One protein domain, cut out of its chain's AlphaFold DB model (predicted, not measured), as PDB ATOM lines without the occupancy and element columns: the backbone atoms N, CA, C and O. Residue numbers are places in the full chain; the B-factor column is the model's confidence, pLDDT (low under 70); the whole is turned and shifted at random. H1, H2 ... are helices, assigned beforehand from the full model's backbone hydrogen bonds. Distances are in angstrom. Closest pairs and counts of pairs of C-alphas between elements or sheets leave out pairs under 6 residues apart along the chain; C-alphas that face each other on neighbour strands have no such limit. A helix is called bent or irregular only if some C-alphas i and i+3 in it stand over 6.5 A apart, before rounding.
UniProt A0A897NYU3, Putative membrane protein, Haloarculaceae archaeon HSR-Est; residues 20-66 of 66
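AT A GLANCE: This is residues 20 to 66 of the 66 residues of the protein "Putative membrane protein" of Haloarculaceae archaeon HSR-Est (UniProt A0A897NYU3). Two long helices, H1 and H2, lie side by side as a helical hairpin: the chain goes along H1, turns, and folds back along H2. The turn makes one end of a rod, where residues 38 to 43 stand free, and H2 is the longer helix by residues. The printed part has 47 residues, with two named helices in the order H1, H2, no named strand, and the class all helix. It is only just loose, close to compact, with a radius of gyration of the C-alphas of 11.9 A, and the C-alphas span 38 by 18 by 8 A.

IN THESE COORDINATES: Find C-alpha 20 at (7.866, 10.073, -4.238); from there H1, residues 20 to 39, runs 28.3 A to C-alpha 39 at (13.487, -9.262, -24.188). H1 is neither bent nor irregular, but only just: C-alphas 27 and 30 are 6.2 A apart. Go on past residues 40 to 42 to Leu 43, where H2, residues 43 to 65, begins; it runs 32.4 A to C-alpha 65 at (16.176, 24.349, -11.131).

HOW THE PARTS SIT: Look at Ile 36 and Thr 45: H1 and H2 touch, and these are their closest C-alphas, 5.7 A apart. The two run opposite ways at a shallow tilt of 16 degrees. Their centres are 11.5 A apart, and 10 pairs of their C-alphas are within 8 A. In the backbone of H2 every O i to N i+4 pair is within hydrogen-bond range; in H1 14 of 16 are.

THE WHOLE: The C-alphas of Gly 40 and Gln 66 are the two farthest apart, at 37.8 A, while those of Arg 20 and Gln 66, the first and last printed, are 16.3 A apart. The printed part has no cut, and the link from H1 to H2 is tight, with 3 residues. The mean pLDDT of the printed part is 91.7, and residue 66, the chain's last, is the one printed residue under 70.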
ATOM      1  N   ARG A  20       8.480  11.345  -3.826       82.69
ATOM      2  CA  ARG A  20       7.866  10.073  -4.238       82.69
ATOM      3  C   ARG A  20       7.962   9.799  -5.741       82.69
ATOM      4  O   ARG A  20       7.897   8.635  -6.141       82.69
ATOM      5  N   VAL A  21       8.049  10.833  -6.581       86.31
ATOM      6  CA  VAL A  21       8.175  10.667  -8.034       86.31
ATOM      7  C   VAL A  21       9.591  10.231  -8.373       86.31
ATOM      8  O   VAL A  21       9.748   9.261  -9.116       86.31
ATOM      9  N   LEU A  22      10.606  10.883  -7.799       86.75
ATOM     10  CA  LEU A  22      12.003  10.490  -7.985       86.75
ATOM     11  C   LEU A  22      12.255   9.070  -7.462       86.75
ATOM     12  O   LEU A  22      12.861   8.265  -8.170       86.75
ATOM     13  N   ASP A  23      11.718   8.733  -6.287       88.44
ATOM     14  CA  ASP A  23      11.791   7.384  -5.715       88.44
ATOM     15  C   ASP A  23      11.156   6.332  -6.631       88.44
ATOM     16  O   ASP A  23      11.738   5.277  -6.900       88.44
ATOM     17  N   GLY A  24       9.963   6.625  -7.158       90.19
ATOM     18  CA  GLY A  24       9.287   5.754  -8.117       90.19
ATOM     19  C   GLY A  24      10.092   5.581  -9.405       90.19
ATOM     20  O   GLY A  24      10.198   4.471  -9.936       90.19
ATOM     21  N   LEU A  25      10.707   6.661  -9.888       89.69
ATOM     22  CA  LEU A  25      11.527   6.646 -11.090       89.69
ATOM     23  C   LEU A  25      12.799   5.817 -10.879       89.69
ATOM     24  O   LEU A  25      13.099   4.953 -11.701       89.69
ATOM     25  N   LEU A  26      13.475   5.972  -9.738       90.75
ATOM     26  CA  LEU A  26      14.620   5.150  -9.341       90.75
ATOM     27  C   LEU A  26      14.258   3.662  -9.261       90.75
ATOM     28  O   LEU A  26      14.978   2.827  -9.812       90.75
ATOM     29  N   LEU A  27      13.127   3.321  -8.634       93.44
ATOM     30  CA  LEU A  27      12.664   1.934  -8.516       93.44
ATOM     31  C   LEU A  27      12.265   1.327  -9.871       93.44
ATOM     32  O   LEU A  27      12.379   0.116 -10.073       93.44
ATOM     33  N   SER A  28      11.831   2.156 -10.822       93.19
ATOM     34  CA  SER A  28      11.520   1.709 -12.181       93.19
ATOM     35  C   SER A  28      12.769   1.362 -13.004       93.19
ATOM     36  O   SER A  28      12.686   0.524 -13.901       93.19
ATOM     37  N   GLY A  29      13.945   1.899 -12.657       93.31
ATOM     38  CA  GLY A  29      15.219   1.584 -13.315       93.31
ATOM     39  C   GLY A  29      15.539   0.079 -13.356       93.31
ATOM     40  O   GLY A  29      15.718  -0.470 -14.447       93.31
ATOM     41  N   PRO A  30      15.544  -0.635 -12.213       95.12
ATOM     42  CA  PRO A  30      15.675  -2.093 -12.171       95.12
ATOM     43  C   PRO A  30      14.648  -2.847 -13.026       95.12
ATOM     44  O   PRO A  30      14.986  -3.868 -13.621       95.12
ATOM     45  N   ILE A  31      13.413  -2.343 -13.128       95.00
ATOM     46  CA  ILE A  31      12.357  -2.948 -13.954       95.00
ATOM     47  C   ILE A  31      12.701  -2.808 -15.438       95.00
ATOM     48  O   ILE A  31      12.604  -3.782 -16.184       95.00
ATOM     49  N   VAL A  32      13.157  -1.627 -15.866       94.38
ATOM     50  CA  VAL A  32      13.624  -1.394 -17.240       94.38
ATOM     51  C   VAL A  32      14.798  -2.319 -17.570       94.38
ATOM     52  O   VAL A  32      14.800  -2.952 -18.623       94.38
ATOM     53  N   ILE A  33      15.760  -2.471 -16.654       94.31
ATOM     54  CA  ILE A  33      16.894  -3.387 -16.838       94.31
ATOM     55  C   ILE A  33      16.411  -4.834 -16.963       94.31
ATOM     56  O   ILE A  33      16.815  -5.526 -17.896       94.31
ATOM     57  N   ALA A  34      15.523  -5.292 -16.079       96.25
ATOM     58  CA  ALA A  34      14.954  -6.636 -16.158       96.25
ATOM     59  C   ALA A  34      14.242  -6.869 -17.500       96.25
ATOM     60  O   ALA A  34      14.406  -7.918 -18.118       96.25
ATOM     61  N   LEU A  35      13.512  -5.868 -17.994       93.94
ATOM     62  CA  LEU A  35      12.817  -5.919 -19.277       93.94
ATOM     63  C   LEU A  35      13.798  -6.045 -20.455       93.94
ATOM     64  O   LEU A  35      13.579  -6.871 -21.338       93.94
ATOM     65  N   ILE A  36      14.913  -5.305 -20.435       94.25
ATOM     66  CA  ILE A  36      15.995  -5.421 -21.431       94.25
ATOM     67  C   ILE A  36      16.659  -6.802 -21.367       94.25
ATOM     68  O   ILE A  36      16.941  -7.397 -22.404       94.25
ATOM     69  N   VAL A  37      16.902  -7.333 -20.165       96.62
ATOM     70  CA  VAL A  37      17.505  -8.664 -19.980       96.62
ATOM     71  C   VAL A  37      16.593  -9.762 -20.533       96.62
ATOM     72  O   VAL A  37      17.075 -10.669 -21.206       96.62
ATOM     73  N   LEU A  38      15.283  -9.675 -20.283       96.25
ATOM     74  CA  LEU A  38      14.311 -10.688 -20.705       96.25
ATOM     75  C   LEU A  38      14.001 -10.642 -22.205       96.25
ATOM     76  O   LEU A  38      13.885 -11.688 -22.839       96.25
ATOM     77  N   LEU A  39      13.848  -9.446 -22.775       94.19
ATOM     78  CA  LEU A  39      13.487  -9.262 -24.188       94.19
ATOM     79  C   LEU A  39      14.709  -9.170 -25.113       94.19
ATOM     80  O   LEU A  39      14.561  -9.164 -26.338       94.19
ATOM     81  N   GLY A  40      15.905  -9.102 -24.528       90.75
ATOM     82  CA  GLY A  40      17.149  -8.850 -25.237       90.75
ATOM     83  C   GLY A  40      17.244  -7.418 -25.760       90.75
ATOM     84  O   GLY A  40      16.280  -6.655 -25.791       90.75
ATOM     85  N   ARG A  41      18.442  -7.047 -26.216       91.81
ATOM     86  CA  ARG A  41      18.674  -5.724 -26.797       91.81
ATOM     87  C   ARG A  41      18.112  -5.653 -28.219       91.81
ATOM     88  O   ARG A  41      18.645  -6.269 -29.138       91.81
ATOM     89  N   ASN A  42      17.067  -4.855 -28.398       93.75
ATOM     90  CA  ASN A  42      16.449  -4.522 -29.683       93.75
ATOM     91  C   ASN A  42      15.994  -3.047 -29.710       93.75
ATOM     92  O   ASN A  42      16.002  -2.375 -28.677       93.75
ATOM     93  N   LEU A  43      15.560  -2.552 -30.877       96.00
ATOM     94  CA  LEU A  43      15.135  -1.153 -31.059       96.00
ATOM     95  C   LEU A  43      14.040  -0.708 -30.078       96.00
ATOM     96  O   LEU A  43      14.040   0.440 -29.642       96.00
ATOM     97  N   LEU A  44      13.127  -1.607 -29.702       94.44
ATOM     98  CA  LEU A  44      12.056  -1.305 -28.754       94.44
ATOM     99  C   LEU A  44      12.610  -1.123 -27.336       94.44
ATOM    100  O   LEU A  44      12.334  -0.114 -26.696       94.44
ATOM    101  N   THR A  45      13.432  -2.059 -26.859       95.06
ATOM    102  CA  THR A  45      14.059  -1.966 -25.528       95.06
ATOM    103  C   THR A  45      15.037  -0.793 -25.423       95.06
ATOM    104  O   THR A  45      15.119  -0.154 -24.378       95.06
ATOM    105  N   GLU A  46      15.729  -0.467 -26.519       95.50
ATOM    106  CA  GLU A  46      16.608   0.697 -26.610       95.50
ATOM    107  C   GLU A  46      15.793   1.994 -26.540       95.50
ATOM    108  O   GLU A  46      16.124   2.879 -25.755       95.50
ATOM    109  N   GLY A  47      14.668   2.071 -27.258       97.38
ATOM    110  CA  GLY A  47      13.733   3.193 -27.163       97.38
ATOM    111  C   GLY A  47      13.195   3.398 -25.744       97.38
ATOM    112  O   GLY A  47      13.241   4.515 -25.234       97.38
ATOM    113  N   ILE A  48      12.767   2.322 -25.072       95.75
ATOM    114  CA  ILE A  48      12.303   2.377 -23.673       95.75
ATOM    115  C   ILE A  48      13.406   2.918 -22.758       95.75
ATOM    116  O   ILE A  48      13.145   3.797 -21.936       95.75
ATOM    117  N   ALA A  49      14.638   2.428 -22.912       95.50
ATOM    118  CA  ALA A  49      15.770   2.870 -22.108       95.50
ATOM    119  C   ALA A  49      16.082   4.359 -22.318       95.50
ATOM    120  O   ALA A  49      16.292   5.082 -21.345       95.50
ATOM    121  N   VAL A  50      16.068   4.833 -23.569       97.38
ATOM    122  CA  VAL A  50      16.288   6.250 -23.891       97.38
ATOM    123  C   VAL A  50      15.181   7.119 -23.302       97.38
ATOM    124  O   VAL A  50      15.479   8.127 -22.667       97.38
ATOM    125  N   THR A  51      13.911   6.734 -23.459       97.31
ATOM    126  CA  THR A  51      12.787   7.482 -22.879       97.31
ATOM    127  C   THR A  51      12.890   7.549 -21.360       97.31
ATOM    128  O   THR A  51      12.763   8.634 -20.798       97.31
ATOM    129  N   TYR A  52      13.178   6.425 -20.699       95.75
ATOM    130  CA  TYR A  52      13.404   6.384 -19.255       95.75
ATOM    131  C   TYR A  52      14.522   7.348 -18.832       95.75
ATOM    132  O   TYR A  52      14.321   8.163 -17.934       95.75
ATOM    133  N   LEU A  53      15.669   7.312 -19.519       95.94
ATOM    134  CA  LEU A  53      16.800   8.199 -19.239       95.94
ATOM    135  C   LEU A  53      16.446   9.676 -19.414       95.94
ATOM    136  O   LEU A  53      16.796  10.486 -18.560       95.94
ATOM    137  N   LEU A  54      15.751  10.034 -20.495       97.69
ATOM    138  CA  LEU A  54      15.347  11.416 -20.752       97.69
ATOM    139  C   LEU A  54      14.387  11.933 -19.683       97.69
ATOM    140  O   LEU A  54      14.557  13.055 -19.212       97.69
ATOM    141  N   VAL A  55      13.408  11.119 -19.280       95.31
ATOM    142  CA  VAL A  55      12.479  11.475 -18.200       95.31
ATOM    143  C   VAL A  55      13.233  11.622 -16.881       95.31
ATOM    144  O   VAL A  55      13.032  12.612 -16.189       95.31
ATOM    145  N   PHE A  56      14.141  10.697 -16.562       92.06
ATOM    146  CA  PHE A  56      14.947  10.752 -15.343       92.06
ATOM    147  C   PHE A  56      15.813  12.004 -15.271       92.06
ATOM    148  O   PHE A  56      15.715  12.778 -14.322       92.06
ATOM    149  N   VAL A  57      16.620  12.247 -16.301       93.62
ATOM    150  CA  VAL A  57      17.492  13.422 -16.362       93.62
ATOM    151  C   VAL A  57      16.671  14.708 -16.393       93.62
ATOM    152  O   VAL A  57      17.008  15.654 -15.690       93.62
ATOM    153  N   GLY A  58      15.583  14.745 -17.166       94.81
ATOM    154  CA  GLY A  58      14.692  15.900 -17.239       94.81
ATOM    155  C   GLY A  58      14.033  16.220 -15.899       94.81
ATOM    156  O   GLY A  58      13.968  17.387 -15.524       94.81
ATOM    157  N   TYR A  59      13.601  15.200 -15.155       88.88
ATOM    158  CA  TYR A  59      12.996  15.372 -13.837       88.88
ATOM    159  C   TYR A  59      14.010  15.861 -12.799       88.88
ATOM    160  O   TYR A  59      13.744  16.822 -12.085       88.88
ATOM    161  N   VAL A  60      15.207  15.268 -12.773       87.88
ATOM    162  CA  VAL A  60      16.298  15.712 -11.891       87.88
ATOM    163  C   VAL A  60      16.722  17.146 -12.216       87.88
ATOM    164  O   VAL A  60      16.916  17.949 -11.308       87.88
ATOM    165  N   ALA A  61      16.834  17.496 -13.500       90.25
ATOM    166  CA  ALA A  61      17.141  18.860 -13.921       90.25
ATOM    167  C   ALA A  61      16.029  19.846 -13.534       90.25
ATOM    168  O   ALA A  61      16.331  20.956 -13.113       90.25
ATOM    169  N   TYR A  62      14.759  19.449 -13.648       87.56
ATOM    170  CA  TYR A  62      13.625  20.258 -13.203       87.56
ATOM    171  C   TYR A  62      13.676  20.526 -11.696       87.56
ATOM    172  O   TYR A  62      13.547  21.676 -11.289       87.56
ATOM    173  N   LEU A  63      13.927  19.488 -10.891       85.56
ATOM    174  CA  LEU A  63      14.031  19.612  -9.439       85.56
ATOM    175  C   LEU A  63      15.223  20.487  -9.031       85.56
ATOM    176  O   LEU A  63      15.092  21.314  -8.144       85.56
ATOM    177  N   GLY A  64      16.370  20.350  -9.704       77.56
ATOM    178  CA  GLY A  64      17.558  21.167  -9.429       77.56
ATOM    179  C   GLY A  64      17.469  22.625  -9.902       77.56
ATOM    180  O   GLY A  64      18.333  23.424  -9.549       77.56
ATOM    181  N   LEU A  65      16.475  22.969 -10.728       82.00
ATOM    182  CA  LEU A  65      16.176  24.349 -11.131       82.00
ATOM    183  C   LEU A  65      15.145  25.030 -10.215       82.00
ATOM    184  O   LEU A  65      14.978  26.248 -10.328       82.00
ATOM    185  N   GLN A  66      14.443  24.266  -9.373       61.19
ATOM    186  CA  GLN A  66      13.554  24.778  -8.326       61.19
ATOM    187  C   GLN A  66      14.330  25.099  -7.050       61.19
ATOM    188  O   GLN A  66      13.928  26.089  -6.395       61.19
TER     189      GLN A  66